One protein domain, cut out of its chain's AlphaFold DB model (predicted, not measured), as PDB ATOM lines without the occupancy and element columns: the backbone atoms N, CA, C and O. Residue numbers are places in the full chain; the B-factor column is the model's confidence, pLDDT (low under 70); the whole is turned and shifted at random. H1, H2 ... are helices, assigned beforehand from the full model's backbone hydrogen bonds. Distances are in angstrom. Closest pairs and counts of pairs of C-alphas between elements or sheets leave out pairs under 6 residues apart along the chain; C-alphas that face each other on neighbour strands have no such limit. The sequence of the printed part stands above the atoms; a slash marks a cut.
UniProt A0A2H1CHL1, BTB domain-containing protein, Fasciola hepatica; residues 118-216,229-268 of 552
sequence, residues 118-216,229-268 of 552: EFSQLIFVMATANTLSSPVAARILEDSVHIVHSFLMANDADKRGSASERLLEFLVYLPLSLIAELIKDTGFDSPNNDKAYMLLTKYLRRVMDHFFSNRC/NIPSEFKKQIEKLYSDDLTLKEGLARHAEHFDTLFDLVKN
ATOM      1  N   GLU A 118     -14.212 -38.936 -51.634       90.12
ATOM      2  CA  GLU A 118     -14.532 -39.732 -50.434       90.12
ATOM      3  C   GLU A 118     -15.236 -38.880 -49.347       90.12
ATOM      4  O   GLU A 118     -14.773 -38.761 -48.211       90.12
ATOM      5  N   PHE A 119     -16.379 -38.272 -49.690       93.69
ATOM      6  CA  PHE A 119     -17.084 -37.280 -48.859       93.69
ATOM      7  C   PHE A 119     -17.532 -37.781 -47.480       93.69
ATOM      8  O   PHE A 119     -17.652 -36.984 -46.553       93.69
ATOM      9  N   SER A 120     -17.727 -39.090 -47.300       92.75
ATOM     10  CA  SER A 120     -18.113 -39.675 -46.009       92.75
ATOM     11  C   SER A 120     -17.151 -39.294 -44.878       92.75
ATOM     12  O   SER A 120     -17.583 -39.016 -43.761       92.75
ATOM     13  N   GLN A 121     -15.850 -39.232 -45.168       92.62
ATOM     14  CA  GLN A 121     -14.813 -38.917 -44.182       92.62
ATOM     15  C   GLN A 121     -14.863 -37.440 -43.780       92.62
ATOM     16  O   GLN A 121     -14.661 -37.118 -42.610       92.62
ATOM     17  N   LEU A 122     -15.196 -36.566 -44.734       96.06
ATOM     18  CA  LEU A 122     -15.339 -35.131 -44.511       96.06
ATOM     19  C   LEU A 122     -16.448 -34.833 -43.495       96.06
ATOM     20  O   LEU A 122     -16.242 -34.025 -42.595       96.06
ATOM     21  N   ILE A 123     -17.586 -35.533 -43.583       96.88
ATOM     22  CA  ILE A 123     -18.713 -35.326 -42.661       96.88
ATOM     23  C   ILE A 123     -18.317 -35.628 -41.216       96.88
ATOM     24  O   ILE A 123     -18.611 -34.829 -40.329       96.88
ATOM     25  N   PHE A 124     -17.610 -36.735 -40.968       96.12
ATOM     26  CA  PHE A 124     -17.134 -37.061 -39.621       96.12
ATOM     27  C   PHE A 124     -16.161 -36.009 -39.084       96.12
ATOM     28  O   PHE A 124     -16.283 -35.593 -37.931       96.12
ATOM     29  N   VAL A 125     -15.228 -35.544 -39.919       97.00
ATOM     30  CA  VAL A 125     -14.258 -34.508 -39.543       97.00
ATOM     31  C   VAL A 125     -14.967 -33.198 -39.198       97.00
ATOM     32  O   VAL A 125     -14.724 -32.637 -38.133       97.00
ATOM     33  N   MET A 126     -15.887 -32.735 -40.045       97.69
ATOM     34  CA  MET A 126     -16.626 -31.490 -39.826       97.69
ATOM     35  C   MET A 126     -17.542 -31.571 -38.600       97.69
ATOM     36  O   MET A 126     -17.529 -30.667 -37.765       97.69
ATOM     37  N   ALA A 127     -18.300 -32.664 -38.453       96.81
ATOM     38  CA  ALA A 127     -19.213 -32.845 -37.326       96.81
ATOM     39  C   ALA A 127     -18.462 -32.884 -35.988       96.81
ATOM     40  O   ALA A 127     -18.859 -32.198 -35.052       96.81
ATOM     41  N   THR A 128     -17.351 -33.626 -35.906       96.19
ATOM     42  CA  THR A 128     -16.540 -33.710 -34.677       96.19
ATOM     43  C   THR A 128     -15.759 -32.429 -34.392       96.19
ATOM     44  O   THR A 128     -15.616 -32.052 -33.234       96.19
ATOM     45  N   ALA A 129     -15.284 -31.709 -35.412       97.00
ATOM     46  CA  ALA A 129     -14.647 -30.406 -35.215       97.00
ATOM     47  C   ALA A 129     -15.633 -29.362 -34.665       97.00
ATOM     48  O   ALA A 129     -15.263 -28.579 -33.794       97.00
ATOM     49  N   ASN A 130     -16.890 -29.389 -35.119       95.81
ATOM     50  CA  ASN A 130     -17.934 -28.462 -34.679       95.81
ATOM     51  C   ASN A 130     -18.325 -28.630 -33.199       95.81
ATOM     52  O   ASN A 130     -18.825 -27.682 -32.599       95.81
ATOM     53  N   THR A 131     -18.100 -29.800 -32.587       94.56
ATOM     54  CA  THR A 131     -18.396 -30.004 -31.155       94.56
ATOM     55  C   THR A 131     -17.285 -29.501 -30.232       94.56
ATOM     56  O   THR A 131     -17.460 -29.471 -29.015       94.56
ATOM     57  N   LEU A 132     -16.144 -29.071 -30.782       94.88
ATOM     58  CA  LEU A 132     -14.962 -28.695 -30.010       94.88
ATOM     59  C   LEU A 132     -14.713 -27.188 -30.022       94.88
ATOM     60  O   LEU A 132     -14.517 -26.566 -31.063       94.88
ATOM     61  N   SER A 133     -14.565 -26.610 -28.831       92.25
ATOM     62  CA  SER A 133     -14.151 -25.213 -28.648       92.25
ATOM     63  C   SER A 133     -12.619 -25.078 -28.644       92.25
ATOM     64  O   SER A 133     -12.022 -24.710 -27.636       92.25
ATOM     65  N   SER A 134     -11.955 -25.408 -29.760       94.81
ATOM     66  CA  SER A 134     -10.487 -25.344 -29.888       94.81
ATOM     67  C   SER A 134     -10.042 -24.605 -31.156       94.81
ATOM     68  O   SER A 134     -10.585 -24.874 -32.228       94.81
ATOM     69  N   PRO A 135      -8.992 -23.757 -31.106       95.88
ATOM     70  CA  PRO A 135      -8.426 -23.125 -32.301       95.88
ATOM     71  C   PRO A 135      -7.939 -24.126 -33.356       95.88
ATOM     72  O   PRO A 135      -7.927 -23.812 -34.543       95.88
ATOM     73  N   VAL A 136      -7.516 -25.326 -32.936       96.06
ATOM     74  CA  VAL A 136      -7.105 -26.387 -33.867       96.06
ATOM     75  C   VAL A 136      -8.322 -26.953 -34.591       96.06
ATOM     76  O   VAL A 136      -8.275 -27.097 -35.807       96.06
ATOM     77  N   ALA A 137      -9.413 -27.220 -33.867       97.00
ATOM     78  CA  ALA A 137     -10.666 -27.687 -34.458       97.00
ATOM     79  C   ALA A 137     -11.263 -26.643 -35.414       97.00
ATOM     80  O   ALA A 137     -11.651 -26.992 -36.522       97.00
ATOM     81  N   ALA A 138     -11.239 -25.360 -35.034       96.75
ATOM     82  CA  ALA A 138     -11.720 -24.265 -35.874       96.75
ATOM     83  C   ALA A 138     -10.980 -24.180 -37.220       96.75
ATOM     84  O   ALA A 138     -11.621 -24.030 -38.253       96.75
ATOM     85  N   ARG A 139      -9.650 -24.347 -37.232       96.75
ATOM     86  CA  ARG A 139      -8.867 -24.379 -38.484       96.75
ATOM     87  C   ARG A 139      -9.198 -25.591 -39.349       96.75
ATOM     88  O   ARG A 139      -9.346 -25.453 -40.552       96.75
ATOM     89  N   ILE A 140      -9.338 -26.769 -38.734       97.31
ATOM     90  CA  ILE A 140      -9.742 -27.989 -39.450       97.31
ATOM     91  C   ILE A 140     -11.110 -27.788 -40.106       97.31
ATOM     92  O   ILE A 140     -11.326 -28.216 -41.240       97.31
ATOM     93  N   LEU A 141     -12.029 -27.139 -39.393       96.50
ATOM     94  CA  LEU A 141     -13.354 -26.827 -39.899       96.50
ATOM     95  C   LEU A 141     -13.294 -25.803 -41.043       96.50
ATOM     96  O   LEU A 141     -13.914 -26.048 -42.069       96.50
ATOM     97  N   GLU A 142     -12.514 -24.730 -40.909       95.19
ATOM     98  CA  GLU A 142     -12.280 -23.726 -41.962       95.19
ATOM     99  C   GLU A 142     -11.735 -24.375 -43.246       95.19
ATOM    100  O   GLU A 142     -12.321 -24.222 -44.318       95.19
ATOM    101  N   ASP A 143     -10.689 -25.202 -43.131       95.62
ATOM    102  CA  ASP A 143     -10.119 -25.953 -44.258       95.62
ATOM    103  C   ASP A 143     -11.168 -26.880 -44.905       95.62
ATOM    104  O   ASP A 143     -11.277 -26.966 -46.131       95.62
ATOM    105  N   SER A 144     -11.987 -27.550 -44.087       96.62
ATOM    106  CA  SER A 144     -13.053 -28.442 -44.561       96.62
ATOM    107  C   SER A 144     -14.173 -27.682 -45.277       96.62
ATOM    108  O   SER A 144     -14.632 -28.116 -46.334       96.62
ATOM    109  N   VAL A 145     -14.593 -26.529 -44.747       94.75
ATOM    110  CA  VAL A 145     -15.598 -25.649 -45.364       94.75
ATOM    111  C   VAL A 145     -15.085 -25.106 -46.695       94.75
ATOM    112  O   VAL A 145     -15.831 -25.099 -47.674       94.75
ATOM    113  N   HIS A 146     -13.805 -24.739 -46.792       92.75
ATOM    114  CA  HIS A 146     -13.200 -24.335 -48.063       92.75
ATOM    115  C   HIS A 146     -13.239 -25.447 -49.117       92.75
ATOM    116  O   HIS A 146     -13.536 -25.169 -50.283       92.75
ATOM    117  N   ILE A 147     -12.995 -26.702 -48.723       93.62
ATOM    118  CA  ILE A 147     -13.144 -27.856 -49.619       93.62
ATOM    119  C   ILE A 147     -14.598 -27.969 -50.091       93.62
ATOM    120  O   ILE A 147     -14.835 -28.025 -51.298       93.62
ATOM    121  N   VAL A 148     -15.574 -27.933 -49.174       93.94
ATOM    122  CA  VAL A 148     -17.009 -27.981 -49.520       93.94
ATOM    123  C   VAL A 148     -17.373 -26.868 -50.498       93.94
ATOM    124  O   VAL A 148     -17.931 -27.137 -51.561       93.94
ATOM    125  N   HIS A 149     -17.006 -25.627 -50.187       89.56
ATOM    126  CA  HIS A 149     -17.289 -24.472 -51.029       89.56
ATOM    127  C   HIS A 149     -16.657 -24.615 -52.423       89.56
ATOM    128  O   HIS A 149     -17.307 -24.332 -53.427       89.56
ATOM    129  N   SER A 150     -15.425 -25.131 -52.515       89.06
ATOM    130  CA  SER A 150     -14.775 -25.417 -53.800       89.06
ATOM    131  C   SER A 150     -15.536 -26.440 -54.649       89.06
ATOM    132  O   SER A 150     -15.455 -26.367 -55.876       89.06
ATOM    133  N   PHE A 151     -16.226 -27.410 -54.044       90.12
ATOM    134  CA  PHE A 151     -17.058 -28.368 -54.778       90.12
ATOM    135  C   PHE A 151     -18.417 -27.773 -55.156       90.12
ATOM    136  O   PHE A 151     -18.884 -27.980 -56.274       90.12
ATOM    137  N   LEU A 152     -19.037 -27.002 -54.260       87.62
ATOM    138  CA  LEU A 152     -20.333 -26.373 -54.524       87.62
ATOM    139  C   LEU A 152     -20.240 -25.283 -55.600       87.62
ATOM    140  O   LEU A 152     -21.148 -25.166 -56.416       87.62
ATOM    141  N   MET A 153     -19.135 -24.539 -55.667       81.69
ATOM    142  CA  MET A 153     -18.938 -23.475 -56.663       81.69
ATOM    143  C   MET A 153     -18.299 -23.939 -57.976       81.69
ATOM    144  O   MET A 153     -18.062 -23.113 -58.854       81.69
ATOM    145  N   ALA A 154     -18.014 -25.234 -58.137       80.06
ATOM    146  CA  ALA A 154     -17.546 -25.757 -59.416       80.06
ATOM    147  C   ALA A 154     -18.661 -25.644 -60.476       80.06
ATOM    148  O   ALA A 154     -19.816 -25.970 -60.190       80.06
ATOM    149  N   ASN A 155     -18.308 -25.183 -61.681       65.12
ATOM    150  CA  ASN A 155     -19.247 -25.036 -62.797       65.12
ATOM    151  C   ASN A 155     -19.734 -26.406 -63.287       65.12
ATOM    152  O   ASN A 155     -18.964 -27.363 -63.309       65.12
ATOM    153  N   ASP A 156     -20.962 -26.480 -63.801       62.50
ATOM    154  CA  ASP A 156     -21.525 -27.731 -64.345       62.50
ATOM    155  C   ASP A 156     -20.804 -28.234 -65.608       62.50
ATOM    156  O   ASP A 156     -20.897 -29.408 -65.964       62.50
ATOM    157  N   ALA A 157     -20.036 -27.365 -66.275       59.28
ATOM    158  CA  ALA A 157     -19.143 -27.747 -67.368       59.28
ATOM    159  C   ALA A 157     -17.909 -28.538 -66.890       59.28
ATOM    160  O   ALA A 157     -17.289 -29.254 -67.682       59.28
ATOM    161  N   ASP A 158     -17.544 -28.428 -65.608       60.31
ATOM    162  CA  ASP A 158     -16.500 -29.250 -65.013       60.31
ATOM    163  C   ASP A 158     -17.064 -30.635 -64.680       60.31
ATOM    164  O   ASP A 158     -18.189 -30.780 -64.203       60.31
ATOM    165  N   LYS A 159     -16.235 -31.682 -64.797       59.62
ATOM    166  CA  LYS A 159     -16.572 -33.051 -64.342       59.62
ATOM    167  C   LYS A 159     -17.027 -33.122 -62.866       59.62
ATOM    168  O   LYS A 159     -17.520 -34.157 -62.433       59.62
ATOM    169  N   ARG A 160     -16.859 -32.031 -62.107       58.75
ATOM    170  CA  ARG A 160     -17.261 -31.845 -60.710       58.75
ATOM    171  C   ARG A 160     -18.750 -31.524 -60.509       58.75
ATOM    172  O   ARG A 160     -19.187 -31.576 -59.364       58.75
ATOM    173  N   GLY A 161     -19.544 -31.257 -61.554       62.97
ATOM    174  CA  GLY A 161     -21.001 -31.072 -61.409       62.97
ATOM    175  C   GLY A 161     -21.663 -32.259 -60.691       62.97
ATOM    176  O   GLY A 161     -22.266 -32.097 -59.630       62.97
ATOM    177  N   SER A 162     -21.383 -33.481 -61.163       75.31
ATOM    178  CA  SER A 162     -21.816 -34.733 -60.515       75.31
ATOM    179  C   SER A 162     -21.227 -34.928 -59.106       75.31
ATOM    180  O   SER A 162     -21.885 -35.478 -58.225       75.31
ATOM    181  N   ALA A 163     -20.006 -34.445 -58.855       83.19
ATOM    182  CA  ALA A 163     -19.391 -34.482 -57.525       83.19
ATOM    183  C   ALA A 163     -20.174 -33.634 -56.515       83.19
ATOM    184  O   ALA A 163     -20.367 -34.049 -55.375       83.19
ATOM    185  N   SER A 164     -20.649 -32.459 -56.942       85.50
ATOM    186  CA  SER A 164     -21.397 -31.541 -56.083       85.50
ATOM    187  C   SER A 164     -22.762 -32.106 -55.678       85.50
ATOM    188  O   SER A 164     -23.122 -32.028 -54.506       85.50
ATOM    189  N   GLU A 165     -23.471 -32.775 -56.593       86.44
ATOM    190  CA  GLU A 165     -24.722 -33.477 -56.276       86.44
ATOM    191  C   GLU A 165     -24.502 -34.608 -55.268       86.44
ATOM    192  O   GLU A 165     -25.237 -34.713 -54.286       86.44
ATOM    193  N   ARG A 166     -23.446 -35.413 -55.461       89.38
ATOM    194  CA  ARG A 166     -23.077 -36.465 -54.503       89.38
ATOM    195  C   ARG A 166     -22.715 -35.887 -53.143       89.38
ATOM    196  O   ARG A 166     -23.143 -36.429 -52.130       89.38
ATOM    197  N   LEU A 167     -21.957 -34.792 -53.104       92.81
ATOM    198  CA  LEU A 167     -21.597 -34.111 -51.862       92.81
ATOM    199  C   LEU A 167     -22.842 -33.654 -51.092       92.81
ATOM    200  O   LEU A 167     -22.890 -33.840 -49.876       92.81
ATOM    201  N   LEU A 168     -23.865 -33.124 -51.775       92.31
ATOM    202  CA  LEU A 168     -25.125 -32.720 -51.136       92.31
ATOM    203  C   LEU A 168     -25.792 -33.875 -50.374       92.31
ATOM    204  O   LEU A 168     -26.334 -33.632 -49.300       92.31
ATOM    205  N   GLU A 169     -25.702 -35.118 -50.864       92.38
ATOM    206  CA  GLU A 169     -26.237 -36.295 -50.153       92.38
ATOM    207  C   GLU A 169     -25.533 -36.548 -48.812       92.38
ATOM    208  O   GLU A 169     -26.134 -37.067 -47.876       92.38
ATOM    209  N   PHE A 170     -24.262 -36.164 -48.684       95.19
ATOM    210  CA  PHE A 170     -23.500 -36.321 -47.445       95.19
ATOM    211  C   PHE A 170     -23.645 -35.118 -46.509       95.19
ATOM    212  O   PHE A 170     -23.702 -35.295 -45.291       95.19
ATOM    213  N   LEU A 171     -23.727 -33.898 -47.053       96.00
ATOM    214  CA  LEU A 171     -23.788 -32.674 -46.249       96.00
ATOM    215  C   LEU A 171     -24.995 -32.648 -45.311       96.00
ATOM    216  O   LEU A 171     -24.872 -32.107 -44.220       96.00
ATOM    217  N   VAL A 172     -26.116 -33.288 -45.665       95.56
ATOM    218  CA  VAL A 172     -27.329 -33.310 -44.823       95.56
ATOM    219  C   VAL A 172     -27.136 -33.938 -43.436       95.56
ATOM    220  O   VAL A 172     -28.001 -33.806 -42.576       95.56
ATOM    221  N   TYR A 173     -26.017 -34.624 -43.202       95.69
ATOM    222  CA  TYR A 173     -25.677 -35.215 -41.907       95.69
ATOM    223  C   TYR A 173     -24.831 -34.285 -41.019       95.69
ATOM    224  O   TYR A 173     -24.386 -34.692 -39.943       95.69
ATOM    225  N   LEU A 174     -24.588 -33.040 -41.442       97.12
ATOM    226  CA  LEU A 174     -23.893 -32.037 -40.638       97.12
ATOM    227  C   LEU A 174     -24.812 -31.382 -39.583       97.12
ATOM    228  O   LEU A 174     -26.031 -31.317 -39.760       97.12
ATOM    229  N   PRO A 175     -24.238 -30.846 -38.491       96.19
ATOM    230  CA  PRO A 175     -24.977 -30.065 -37.502       96.19
ATOM    231  C   PRO A 175     -25.616 -28.797 -38.092       96.19
ATOM    232  O   PRO A 175     -25.065 -28.191 -39.013       96.19
ATOM    233  N   LEU A 176     -26.726 -28.339 -37.494       96.62
ATOM    234  CA  LEU A 176     -27.478 -27.150 -37.929       96.62
ATOM    235  C   LEU A 176     -26.601 -25.901 -38.086       96.62
ATOM    236  O   LEU A 176     -26.778 -25.154 -39.044       96.62
ATOM    237  N   SER A 177     -25.651 -25.684 -37.170       94.75
ATOM    238  CA  SER A 177     -24.728 -24.543 -37.215       94.75
ATOM    239  C   SER A 177     -23.967 -24.482 -38.539       94.75
ATOM    240  O   SER A 177     -23.947 -23.434 -39.181       94.75
ATOM    241  N   LEU A 178     -23.422 -25.620 -38.976       96.06
ATOM    242  CA  LEU A 178     -22.678 -25.729 -40.228       96.06
ATOM    243  C   LEU A 178     -23.593 -25.642 -41.442       96.06
ATOM    244  O   LEU A 178     -23.248 -24.984 -42.412       96.06
ATOM    245  N   ILE A 179     -24.768 -26.273 -41.403       96.12
ATOM    246  CA  ILE A 179     -25.726 -26.203 -42.514       96.12
ATOM    247  C   ILE A 179     -26.172 -24.763 -42.759       96.12
ATOM    248  O   ILE A 179     -26.170 -24.300 -43.897       96.12
ATOM    249  N   ALA A 180     -26.519 -24.041 -41.694       94.81
ATOM    250  CA  ALA A 180     -26.927 -22.649 -41.792       94.81
ATOM    251  C   ALA A 180     -25.787 -21.755 -42.309       94.81
ATOM    252  O   ALA A 180     -26.048 -20.837 -43.082       94.81
ATOM    253  N   GLU A 181     -24.539 -22.011 -41.906       92.88
ATOM    254  CA  GLU A 181     -23.356 -21.305 -42.414       92.88
ATOM    255  C   GLU A 181     -23.114 -21.602 -43.901       92.88
ATOM    256  O   GLU A 181     -23.050 -20.677 -44.704       92.88
ATOM    257  N   LEU A 182     -23.124 -22.876 -44.302       92.31
ATOM    258  CA  LEU A 182     -22.962 -23.283 -45.700       92.31
ATOM    259  C   LEU A 182     -24.054 -22.702 -46.609       92.31
ATOM    260  O   LEU A 182     -23.759 -22.267 -47.721       92.31
ATOM    261  N   ILE A 183     -25.311 -22.661 -46.157       91.44
ATOM    262  CA  ILE A 183     -26.417 -22.054 -46.916       91.44
ATOM    263  C   ILE A 183     -26.236 -20.532 -47.035       91.44
ATOM    264  O   ILE A 183     -26.490 -19.964 -48.097       91.44
ATOM    265  N   LYS A 184     -25.759 -19.860 -45.980       89.19
ATOM    266  CA  LYS A 184     -25.456 -18.418 -46.031       89.19
ATOM    267  C   LYS A 184     -24.324 -18.105 -47.005       89.19
ATOM    268  O   LYS A 184     -24.445 -17.145 -47.761       89.19
ATOM    269  N   ASP A 185     -23.265 -18.909 -46.991       85.69
ATOM    270  CA  ASP A 185     -22.075 -18.698 -47.817       85.69
ATOM    271  C   ASP A 185     -22.322 -19.031 -49.289       85.69
ATOM    272  O   ASP A 185     -21.861 -18.315 -50.176       85.69
ATOM    273  N   THR A 186     -23.081 -20.098 -49.560       83.38
ATOM    274  CA  THR A 186     -23.511 -20.435 -50.928       83.38
ATOM    275  C   THR A 186     -24.441 -19.367 -51.495       83.38
ATOM    276  O   THR A 186     -24.290 -18.984 -52.657       83.38
ATOM    277  N   GLY A 187     -25.330 -18.839 -50.648       76.25
ATOM    278  CA  GLY A 187     -26.177 -17.688 -50.922       76.25
ATOM    279  C   GLY A 187     -27.331 -17.980 -51.885       76.25
ATOM    280  O   GLY A 187     -27.199 -18.703 -52.868       76.25
ATOM    281  N   PHE A 188     -28.476 -17.341 -51.640       75.69
ATOM    282  CA  PHE A 188     -29.646 -17.424 -52.528       75.69
ATOM    283  C   PHE A 188     -29.595 -16.439 -53.709       75.69
ATOM    284  O   PHE A 188     -30.312 -16.617 -54.690       75.69
ATOM    285  N   ASP A 189     -28.720 -15.429 -53.632       64.81
ATOM    286  CA  ASP A 189     -28.510 -14.418 -54.682       64.81
ATOM    287  C   ASP A 189     -27.362 -14.790 -55.651       64.81
ATOM    288  O   ASP A 189     -26.982 -14.001 -56.516       64.81
ATOM    289  N   SER A 190     -26.764 -15.973 -55.477       65.94
ATOM    290  CA  SER A 190     -25.659 -16.492 -56.290       65.94
ATOM    291  C   SER A 190     -26.184 -17.178 -57.561       65.94
ATOM    292  O   SER A 190     -27.266 -17.765 -57.518       65.94
ATOM    293  N   PRO A 191     -25.430 -17.197 -58.681       61.22
ATOM    294  CA  PRO A 191     -25.793 -17.991 -59.862       61.22
ATOM    295  C   PRO A 191     -25.936 -19.500 -59.580       61.22
ATOM    296  O   PRO A 191     -26.567 -20.190 -60.368       61.22
ATOM    297  N   ASN A 192     -25.396 -19.999 -58.460       64.25
ATOM    298  CA  ASN A 192     -25.483 -21.402 -58.029       64.25
ATOM    299  C   ASN A 192     -26.503 -21.625 -56.889       64.25
ATOM    300  O   ASN A 192     -26.334 -22.537 -56.072       64.25
ATOM    301  N   ASN A 193     -27.534 -20.781 -56.792       80.31
ATOM    302  CA  ASN A 193     -28.547 -20.830 -55.727       80.31
ATOM    303  C   ASN A 193     -29.295 -22.177 -55.637       80.31
ATOM    304  O   ASN A 193     -29.695 -22.569 -54.539       80.31
ATOM    305  N   ASP A 194     -29.401 -22.923 -56.741       86.50
ATOM    306  CA  ASP A 194     -29.990 -24.266 -56.792       86.50
ATOM    307  C   ASP A 194     -29.429 -25.189 -55.704       86.50
ATOM    308  O   ASP A 194     -30.176 -25.861 -54.990       86.50
ATOM    309  N   LYS A 195     -28.105 -25.175 -55.507       87.88
ATOM    310  CA  LYS A 195     -27.431 -26.044 -54.532       87.88
ATOM    311  C   LYS A 195     -27.806 -25.683 -53.094       87.88
ATOM    312  O   LYS A 195     -27.934 -26.580 -52.261       87.88
ATOM    313  N   ALA A 196     -28.024 -24.398 -52.806       90.69
ATOM    314  CA  ALA A 196     -28.461 -23.931 -51.491       90.69
ATOM    315  C   ALA A 196     -29.888 -24.417 -51.182       90.69
ATOM    316  O   ALA A 196     -30.139 -24.963 -50.106       90.69
ATOM    317  N   TYR A 197     -30.806 -24.300 -52.148       91.69
ATOM    318  CA  TYR A 197     -32.179 -24.790 -52.008       91.69
ATOM    319  C   TYR A 197     -32.256 -26.322 -51.919       91.69
ATOM    320  O   TYR A 197     -32.996 -26.860 -51.088       91.69
ATOM    321  N   MET A 198     -31.451 -27.043 -52.704       91.56
ATOM    322  CA  MET A 198     -31.337 -28.502 -52.608       91.56
ATOM    323  C   MET A 198     -30.813 -28.940 -51.239       91.56
ATOM    324  O   MET A 198     -31.392 -29.834 -50.624       91.56
ATOM    325  N   LEU A 199     -29.747 -28.305 -50.734       93.50
ATOM    326  CA  LEU A 199     -29.199 -28.621 -49.415       93.50
ATOM    327  C   LEU A 199     -30.241 -28.388 -48.318       93.50
ATOM    328  O   LEU A 199     -30.458 -29.264 -47.484       93.50
ATOM    329  N   LEU A 200     -30.917 -27.236 -48.349       94.94
ATOM    330  CA  LEU A 200     -31.944 -26.871 -47.375       94.94
ATOM    331  C   LEU A 200     -33.089 -27.889 -47.360       94.94
ATOM    332  O   LEU A 200     -33.441 -28.416 -46.303       94.94
ATOM    333  N   THR A 201     -33.669 -28.194 -48.523       94.62
ATOM    334  CA  THR A 201     -34.829 -29.096 -48.614       94.62
ATOM    335  C   THR A 201     -34.477 -30.534 -48.237       94.62
ATOM    336  O   THR A 201     -35.242 -31.173 -47.503       94.62
ATOM    337  N   LYS A 202     -33.309 -31.040 -48.660       94.44
ATOM    338  CA  LYS A 202     -32.818 -32.373 -48.274       94.44
ATOM    339  C   LYS A 202     -32.472 -32.454 -46.784       94.44
ATOM    340  O   LYS A 202     -32.817 -33.441 -46.138       94.44
ATOM    341  N   TYR A 203     -31.862 -31.415 -46.212       96.50
ATOM    342  CA  TYR A 203     -31.571 -31.368 -44.778       96.50
ATOM    343  C   TYR A 203     -32.848 -31.396 -43.939       96.50
ATOM    344  O   TYR A 203     -32.987 -32.222 -43.037       96.50
ATOM    345  N   LEU A 204     -33.831 -30.556 -44.273       96.06
ATOM    346  CA  LEU A 204     -35.117 -30.557 -43.575       96.06
ATOM    347  C   LEU A 204     -35.857 -31.891 -43.725       96.06
ATOM    348  O   LEU A 204     -36.513 -32.325 -42.778       96.06
ATOM    349  N   ARG A 205     -35.703 -32.591 -44.860       94.69
ATOM    350  CA  ARG A 205     -36.191 -33.972 -44.998       94.69
ATOM    351  C   ARG A 205     -35.544 -34.893 -43.960       94.69
ATOM    352  O   ARG A 205     -36.273 -35.534 -43.212       94.69
ATOM    353  N   ARG A 206     -34.211 -34.878 -43.832       93.69
ATOM    354  CA  ARG A 206     -33.484 -35.672 -42.822       93.69
ATOM    355  C   ARG A 206     -33.955 -35.375 -41.393       93.69
ATOM    356  O   ARG A 206     -34.089 -36.309 -40.596       93.69
ATOM    357  N   VAL A 207     -34.208 -34.104 -41.071       94.56
ATOM    358  CA  VAL A 207     -34.744 -33.673 -39.767       94.56
ATOM    359  C   VAL A 207     -36.142 -34.252 -39.530       94.56
ATOM    360  O   VAL A 207     -36.405 -34.785 -38.451       94.56
ATOM    361  N   MET A 208     -37.026 -34.211 -40.532       93.75
ATOM    362  CA  MET A 208     -38.347 -34.844 -40.447       93.75
ATOM    363  C   MET A 208     -38.239 -36.361 -40.274       93.75
ATOM    364  O   MET A 208     -38.903 -36.923 -39.408       93.75
ATOM    365  N   ASP A 209     -37.364 -37.032 -41.020       92.12
ATOM    366  CA  ASP A 209     -37.185 -38.482 -40.896       92.12
ATOM    367  C   ASP A 209     -36.700 -38.872 -39.494       92.12
ATOM    368  O   ASP A 209     -37.178 -39.854 -38.923       92.12
ATOM    369  N   HIS A 210     -35.823 -38.065 -38.882       91.75
ATOM    370  CA  HIS A 210     -35.442 -38.227 -37.476       91.75
ATOM    371  C   HIS A 210     -36.639 -38.054 -36.527       91.75
ATOM    372  O   HIS A 210     -36.821 -38.853 -35.607       91.75
ATOM    373  N   PHE A 211     -37.467 -37.027 -36.743       91.31
ATOM    374  CA  PHE A 211     -38.664 -36.767 -35.939       91.31
ATOM    375  C   PHE A 211     -39.641 -37.948 -35.952       91.31
ATOM    376  O   PHE A 211     -40.086 -38.388 -34.890       91.31
ATOM    377  N   PHE A 212     -39.947 -38.482 -37.136       90.56
ATOM    378  CA  PHE A 212     -40.880 -39.600 -37.278       90.56
ATOM    379  C   PHE A 212     -40.285 -40.925 -36.791       90.56
ATOM    380  O   PHE A 212     -40.984 -41.683 -36.119       90.56
ATOM    381  N   SER A 213     -38.994 -41.180 -37.034       89.06
ATOM    382  CA  SER A 213     -38.317 -42.403 -36.571       89.06
ATOM    383  C   SER A 213     -38.326 -42.543 -35.047       89.06
ATOM    384  O   SER A 213     -38.435 -43.651 -34.535       89.06
ATOM    385  N   ASN A 214     -38.271 -41.429 -34.311       81.50
ATOM    386  CA  ASN A 214     -38.328 -41.443 -32.846       81.50
ATOM    387  C   ASN A 214     -39.747 -41.626 -32.278       81.50
ATOM    388  O   ASN A 214     -39.892 -41.852 -31.079       81.50
ATOM    389  N   ARG A 215     -40.791 -41.489 -33.105       75.06
ATOM    390  CA  ARG A 215     -42.202 -41.591 -32.688       75.06
ATOM    391  C   ARG A 215     -42.891 -42.867 -33.158       75.06
ATOM    392  O   ARG A 215     -43.903 -43.244 -32.577       75.06
ATOM    393  N   CYS A 216     -42.382 -43.499 -34.211       56.78
ATOM    394  CA  CYS A 216     -42.984 -44.686 -34.796       56.78
ATOM    395  C   CYS A 216     -42.257 -45.942 -34.293       56.78
ATOM    396  O   CYS A 216     -41.106 -46.180 -34.660       56.78
ATOM    397  N   ASN A 229     -27.854 -44.112 -52.856       66.25
ATOM    398  CA  ASN A 229     -26.537 -43.525 -53.105       66.25
ATOM    399  C   ASN A 229     -25.651 -43.389 -51.856       66.25
ATOM    400  O   ASN A 229     -24.457 -43.107 -51.987       66.25
ATOM    401  N   ILE A 230     -26.191 -43.596 -50.648       82.12
ATOM    402  CA  ILE A 230     -25.425 -43.460 -49.403       82.12
ATOM    403  C   ILE A 230     -25.098 -44.840 -48.816       82.12
ATOM    404  O   ILE A 230     -26.013 -45.601 -48.490       82.12
ATOM    405  N   PRO A 231     -23.809 -45.160 -48.579       87.19
ATOM    406  CA  PRO A 231     -23.418 -46.433 -47.985       87.19
ATOM    407  C   PRO A 231     -24.110 -46.696 -46.638       87.19
ATOM    408  O   PRO A 231     -24.047 -45.879 -45.717       87.19
ATOM    409  N   SER A 232     -24.714 -47.876 -46.482       87.00
ATOM    410  CA  SER A 232     -25.406 -48.271 -45.241       87.00
ATOM    411  C   SER A 232     -24.488 -48.264 -44.014       87.00
ATOM    412  O   SER A 232     -24.918 -47.928 -42.911       87.00
ATOM    413  N   GLU A 233     -23.209 -48.583 -44.211       89.19
ATOM    414  CA  GLU A 233     -22.188 -48.521 -43.167       89.19
ATOM    415  C   GLU A 233     -21.932 -47.082 -42.696       89.19
ATOM    416  O   GLU A 233     -21.826 -46.840 -41.496       89.19
ATOM    417  N   PHE A 234     -21.920 -46.110 -43.616       91.88
ATOM    418  CA  PHE A 234     -21.794 -44.696 -43.262       91.88
ATOM    419  C   PHE A 234     -22.966 -44.244 -42.384       91.88
ATOM    420  O   PHE A 234     -22.734 -43.651 -41.332       91.88
ATOM    421  N   LYS A 235     -24.208 -44.600 -42.753       91.12
ATOM    422  CA  LYS A 235     -25.405 -44.280 -41.955       91.12
ATOM    423  C   LYS A 235     -25.305 -44.828 -40.535       91.12
ATOM    424  O   LYS A 235     -25.475 -44.095 -39.571       91.12
ATOM    425  N   LYS A 236     -24.951 -46.105 -40.381       91.25
ATOM    426  CA  LYS A 236     -24.783 -46.710 -39.049       91.25
ATOM    427  C   LYS A 236     -23.737 -45.977 -38.208       91.25
ATOM    428  O   LYS A 236     -23.947 -45.759 -37.018       91.25
ATOM    429  N   GLN A 237     -22.615 -45.601 -38.817       93.12
ATOM    430  CA  GLN A 237     -21.531 -44.917 -38.118       93.12
ATOM    431  C   GLN A 237     -21.889 -43.476 -37.736       93.12
ATOM    432  O   GLN A 237     -21.548 -43.053 -36.632       93.12
ATOM    433  N   ILE A 238     -22.587 -42.732 -38.601       93.88
ATOM    434  CA  ILE A 238     -22.985 -41.353 -38.298       93.88
ATOM    435  C   ILE A 238     -24.113 -41.301 -37.260       93.88
ATOM    436  O   ILE A 238     -24.015 -40.515 -36.322       93.88
ATOM    437  N   GLU A 239     -25.100 -42.202 -37.315       92.31
ATOM    438  CA  GLU A 239     -26.123 -42.307 -36.260       92.31
ATOM    439  C   GLU A 239     -25.502 -42.665 -34.906       92.31
ATOM    440  O   GLU A 239     -25.908 -42.146 -33.863       92.31
ATOM    441  N   LYS A 240     -24.471 -43.521 -34.909       92.50
ATOM    442  CA  LYS A 240     -23.703 -43.818 -33.700       92.50
ATOM    443  C   LYS A 240     -22.985 -42.574 -33.171       92.50
ATOM    444  O   LYS A 240     -23.066 -42.318 -31.975       92.50
ATOM    445  N   LEU A 241     -22.341 -41.778 -34.034       93.12
ATOM    446  CA  LEU A 241     -21.699 -40.521 -33.623       93.12
ATOM    447  C   LEU A 241     -22.706 -39.571 -32.955       93.12
ATOM    448  O   LEU A 241     -22.433 -39.066 -31.870       93.12
ATOM    449  N   TYR A 242     -23.872 -39.365 -33.573       93.69
ATOM    450  CA  TYR A 242     -24.934 -38.527 -33.008       93.69
ATOM    451  C   TYR A 242     -25.521 -39.105 -31.717       93.69
ATOM    452  O   TYR A 242     -25.995 -38.353 -30.880       93.69
ATOM    453  N   SER A 243     -25.500 -40.426 -31.533       91.75
ATOM    454  CA  SER A 243     -25.970 -41.063 -30.299       91.75
ATOM    455  C   SER A 243     -24.972 -40.931 -29.146       91.75
ATOM    456  O   SER A 243     -25.398 -40.798 -27.995       91.75
ATOM    457  N   ASP A 244     -23.673 -40.982 -29.456       89.81
ATOM    458  CA  ASP A 244     -22.573 -40.941 -28.489       89.81
ATOM    459  C   ASP A 244     -22.241 -39.498 -28.040       89.81
ATOM    460  O   ASP A 244     -21.842 -39.295 -26.890       89.81
ATOM    461  N   ASP A 245     -22.420 -38.491 -28.908       90.12
ATOM    462  CA  ASP A 245     -22.182 -37.073 -28.600       90.12
ATOM    463  C   ASP A 245     -23.478 -36.351 -28.187       90.12
ATOM    464  O   ASP A 245     -24.406 -36.180 -28.981       90.12
ATOM    465  N   LEU A 246     -23.534 -35.889 -26.933       89.56
ATOM    466  CA  LEU A 246     -24.724 -35.243 -26.367       89.56
ATOM    467  C   LEU A 246     -25.114 -33.952 -27.106       89.56
ATOM    468  O   LEU A 246     -26.301 -33.699 -27.297       89.56
ATOM    469  N   THR A 247     -24.133 -33.162 -27.553       90.31
ATOM    470  CA  THR A 247     -24.369 -31.881 -28.240       90.31
ATOM    471  C   THR A 247     -25.035 -32.120 -29.588       90.31
ATOM    472  O   THR A 247     -26.007 -31.448 -29.936       90.31
ATOM    473  N   LEU A 248     -24.539 -33.111 -30.334       93.19
ATOM    474  CA  LEU A 248     -25.117 -33.508 -31.617       93.19
ATOM    475  C   LEU A 248     -26.518 -34.097 -31.442       93.19
ATOM    476  O   LEU A 248     -27.440 -33.716 -32.169       93.19
ATOM    477  N   LYS A 249     -26.691 -34.979 -30.452       92.38
ATOM    478  CA  LYS A 249     -27.974 -35.618 -30.147       92.38
ATOM    479  C   LYS A 249     -29.064 -34.603 -29.825       92.38
ATOM    480  O   LYS A 249     -30.140 -34.630 -30.421       92.38
ATOM    481  N   GLU A 250     -28.791 -33.723 -28.864       91.75
ATOM    482  CA  GLU A 250     -29.745 -32.709 -28.426       91.75
ATOM    483  C   GLU A 250     -30.000 -31.685 -29.527       91.75
ATOM    484  O   GLU A 250     -31.147 -31.301 -29.736       91.75
ATOM    485  N   GLY A 251     -28.960 -31.294 -30.272       90.62
ATOM    486  CA  GLY A 251     -29.093 -30.400 -31.417       90.62
ATOM    487  C   GLY A 251     -30.059 -30.951 -32.466       90.62
ATOM    488  O   GLY A 251     -30.994 -30.260 -32.860       90.62
ATOM    489  N   LEU A 252     -29.904 -32.213 -32.878       92.56
ATOM    490  CA  LEU A 252     -30.776 -32.843 -33.879       92.56
ATOM    491  C   LEU A 252     -32.217 -33.068 -33.379       92.56
ATOM    492  O   LEU A 252     -33.149 -33.148 -34.179       92.56
ATOM    493  N   ALA A 253     -32.421 -33.162 -32.063       91.38
ATOM    494  CA  ALA A 253     -33.740 -33.340 -31.456       91.38
ATOM    495  C   ALA A 253     -34.573 -32.047 -31.363       91.38
ATOM    496  O   ALA A 253     -35.766 -32.117 -31.081       91.38
ATOM    497  N   ARG A 254     -33.986 -30.868 -31.604       92.19
ATOM    498  CA  ARG A 254     -34.696 -29.575 -31.571       92.19
ATOM    499  C   ARG A 254     -35.355 -29.243 -32.908       92.19
ATOM    500  O   ARG A 254     -35.101 -28.191 -33.478       92.19
ATOM    501  N   HIS A 255     -36.190 -30.136 -33.443       92.88
ATOM    502  CA  HIS A 255     -36.665 -30.087 -34.839       92.88
ATOM    503  C   HIS A 255     -37.244 -28.729 -35.276       92.88
ATOM    504  O   HIS A 255     -36.946 -28.277 -36.377       92.88
ATOM    505  N   ALA A 256     -38.015 -28.045 -34.421       91.44
ATOM    506  CA  ALA A 256     -38.572 -26.723 -34.731       91.44
ATOM    507  C   ALA A 256     -37.488 -25.644 -34.946       91.44
ATOM    508  O   ALA A 256     -37.633 -24.807 -35.833       91.44
ATOM    509  N   GLU A 257     -36.378 -25.703 -34.198       94.12
ATOM    510  CA  GLU A 257     -35.240 -24.778 -34.328       94.12
ATOM    511  C   GLU A 257     -34.575 -24.896 -35.705       94.12
ATOM    512  O   GLU A 257     -34.218 -23.880 -36.301       94.12
ATOM    513  N   HIS A 258     -34.462 -26.116 -36.245       95.06
ATOM    514  CA  HIS A 258     -33.928 -26.349 -37.596       95.06
ATOM    515  C   HIS A 258     -34.794 -25.679 -38.656       95.06
ATOM    516  O   HIS A 258     -34.285 -24.974 -39.525       95.06
ATOM    517  N   PHE A 259     -36.108 -25.886 -38.568       94.81
ATOM    518  CA  PHE A 259     -37.064 -25.296 -39.495       94.81
ATOM    519  C   PHE A 259     -37.044 -23.770 -39.423       94.81
ATOM    520  O   PHE A 259     -36.909 -23.124 -40.458       94.81
ATOM    521  N   ASP A 260     -37.129 -23.188 -38.229       94.56
ATOM    522  CA  ASP A 260     -37.131 -21.733 -38.067       94.56
ATOM    523  C   ASP A 260     -35.819 -21.111 -38.558       94.56
ATOM    524  O   ASP A 260     -35.844 -20.199 -39.383       94.56
ATOM    525  N   THR A 261     -34.674 -21.664 -38.147       95.25
ATOM    526  CA  THR A 261     -33.354 -21.144 -38.534       95.25
ATOM    527  C   THR A 261     -33.169 -21.130 -40.046       95.25
ATOM    528  O   THR A 261     -32.641 -20.158 -40.577       95.25
ATOM    529  N   LEU A 262     -33.587 -22.187 -40.751       94.50
ATOM    530  CA  LEU A 262     -33.385 -22.290 -42.196       94.50
ATOM    531  C   LEU A 262     -34.415 -21.491 -42.999       94.50
ATOM    532  O   LEU A 262     -34.043 -20.840 -43.975       94.50
ATOM    533  N   PHE A 263     -35.683 -21.471 -42.582       93.06
ATOM    534  CA  PHE A 263     -36.703 -20.639 -43.232       93.06
ATOM    535  C   PHE A 263     -36.485 -19.136 -43.010       93.06
ATOM    536  O   PHE A 263     -36.983 -18.338 -43.805       93.06
ATOM    537  N   ASP A 264     -35.752 -18.733 -41.970       92.44
ATOM    538  CA  ASP A 264     -35.331 -17.342 -41.762       92.44
ATOM    539  C   ASP A 264     -34.238 -16.900 -42.752       92.44
ATOM    540  O   ASP A 264     -34.092 -15.706 -43.009       92.44
ATOM    541  N   LEU A 265     -33.493 -17.836 -43.357       90.12
ATOM    542  CA  LEU A 265     -32.503 -17.521 -44.398       90.12
ATOM    543  C   LEU A 265     -33.146 -17.299 -45.772       90.12
ATOM    544  O   LEU A 265     -32.580 -16.603 -46.615       90.12
ATOM    545  N   VAL A 266     -34.315 -17.898 -46.006       88.38
ATOM    546  CA  VAL A 266     -35.024 -17.841 -47.286       88.38
ATOM    547  C   VAL A 266     -35.835 -16.548 -47.369       88.38
ATOM    548  O   VAL A 266     -36.756 -16.330 -46.577       88.38
ATOM    549  N   LYS A 267     -35.512 -15.699 -48.354       83.31
ATOM    550  CA  LYS A 267     -36.200 -14.414 -48.582       83.31
ATOM    551  C   LYS A 267     -37.637 -14.600 -49.072       83.31
ATOM    552  O   LYS A 267     -38.529 -13.892 -48.615       83.31
ATOM    553  N   ASN A 268     -37.843 -15.529 -50.002       84.25
ATOM    554  CA  ASN A 268     -39.138 -15.837 -50.596       84.25
ATOM    555  C   ASN A 268     -39.373 -17.347 -50.541       84.25
ATOM    556  O   ASN A 268     -38.658 -18.112 -51.183       84.25
TER     557      ASN A 268
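AT A GLANCE: This is residues 118 to 216 and 229 to 268 of the 552 residues of the protein "BTB domain-containing protein" of Fasciola hepatica (UniProt A0A2H1CHL1). The longest helix, H5, runs along one side of a compact globule of helices, with H4 and H8 nearly aligned to it in a triangle and H3 against its first half. The hairpin of H1 and H2 covers H3 and H4 on the side away from H5, while short H7 crosses near the starts of H4 and H8 and leads back to H6, which runs beside H1 at the margin. The printed part has 139 residues with eight named helices, H1 to H8 in chain order, and no named strand; the class is all helix. It is compact, with a radius of gyration of the C-alphas of 14.7 A and spans of 42 by 36 by 31 A.

IN THESE COORDINATES: Find C-alpha 193 at (-28.547, -20.830, -55.727); from there H5, residues 193 to 213, runs 30.5 A to C-alpha 213 at (-38.317, -42.403, -36.571). Before it come H4, residues 176 to 186, 15.2 A, and H3, residues 161 to 171, 15.5 A. H1, residues 119 to 130, begins at C-alpha 119 (-17.084, -37.280, -48.859) and spans 16.7 A; H2, residues 135 to 152, spans 25.4 A. After the cut look for H6, residues 232 to 244, 18.5 A, then H7, residues 246 to 253, and H8, residues 255 to 263.

HOW THE PARTS SIT: Start at H5, the hub, which touches four helices. With residues 193 to 200 it touches H4, its hairpin partner, at a shallow tilt of 16 degrees; C-alphas 183 and 196 are closest, 5.4 A apart. H8 touches H5 at 12 degrees, opposite ways, closest at C-alphas 207 and 255, 6.4 A. H7 is about perpendicular to H5, at 84 degrees, and touches it at C-alphas 207 and 252, 7.1 A. H3 touches H5 at C-alphas 168 and 199, 6.0 A. H1, H2 and H3 are an up-and-down bundle, each running against the one before it; Ala 129 and Ala 137 bring the C-alphas of H1 and H2 to 4.9 A. H2 touches H4 at C-alphas 149 and 186, 7.4 A. H6 only just touches H7, only at the corner, with 3 pairs of C-alphas within 8 A, the closest being 242 and 249, 5.1 A. In H2 and H4 to H8 every O i to N i+4 pair is within hydrogen-bond range; H1 has 7 of 8 and H3 6 of 7.

THE WHOLE: The C-alphas farthest apart, of Ala 157 and Arg 215, are 43.9 A apart. Residues 217 to 228 are not printed, and C-alphas 216 and 229 stand 24.6 A apart across that cut. Of the links printed whole, no link is long. Look for pLDDT under 70 at residues 155 to 161, 189 to 192, 216 and 229.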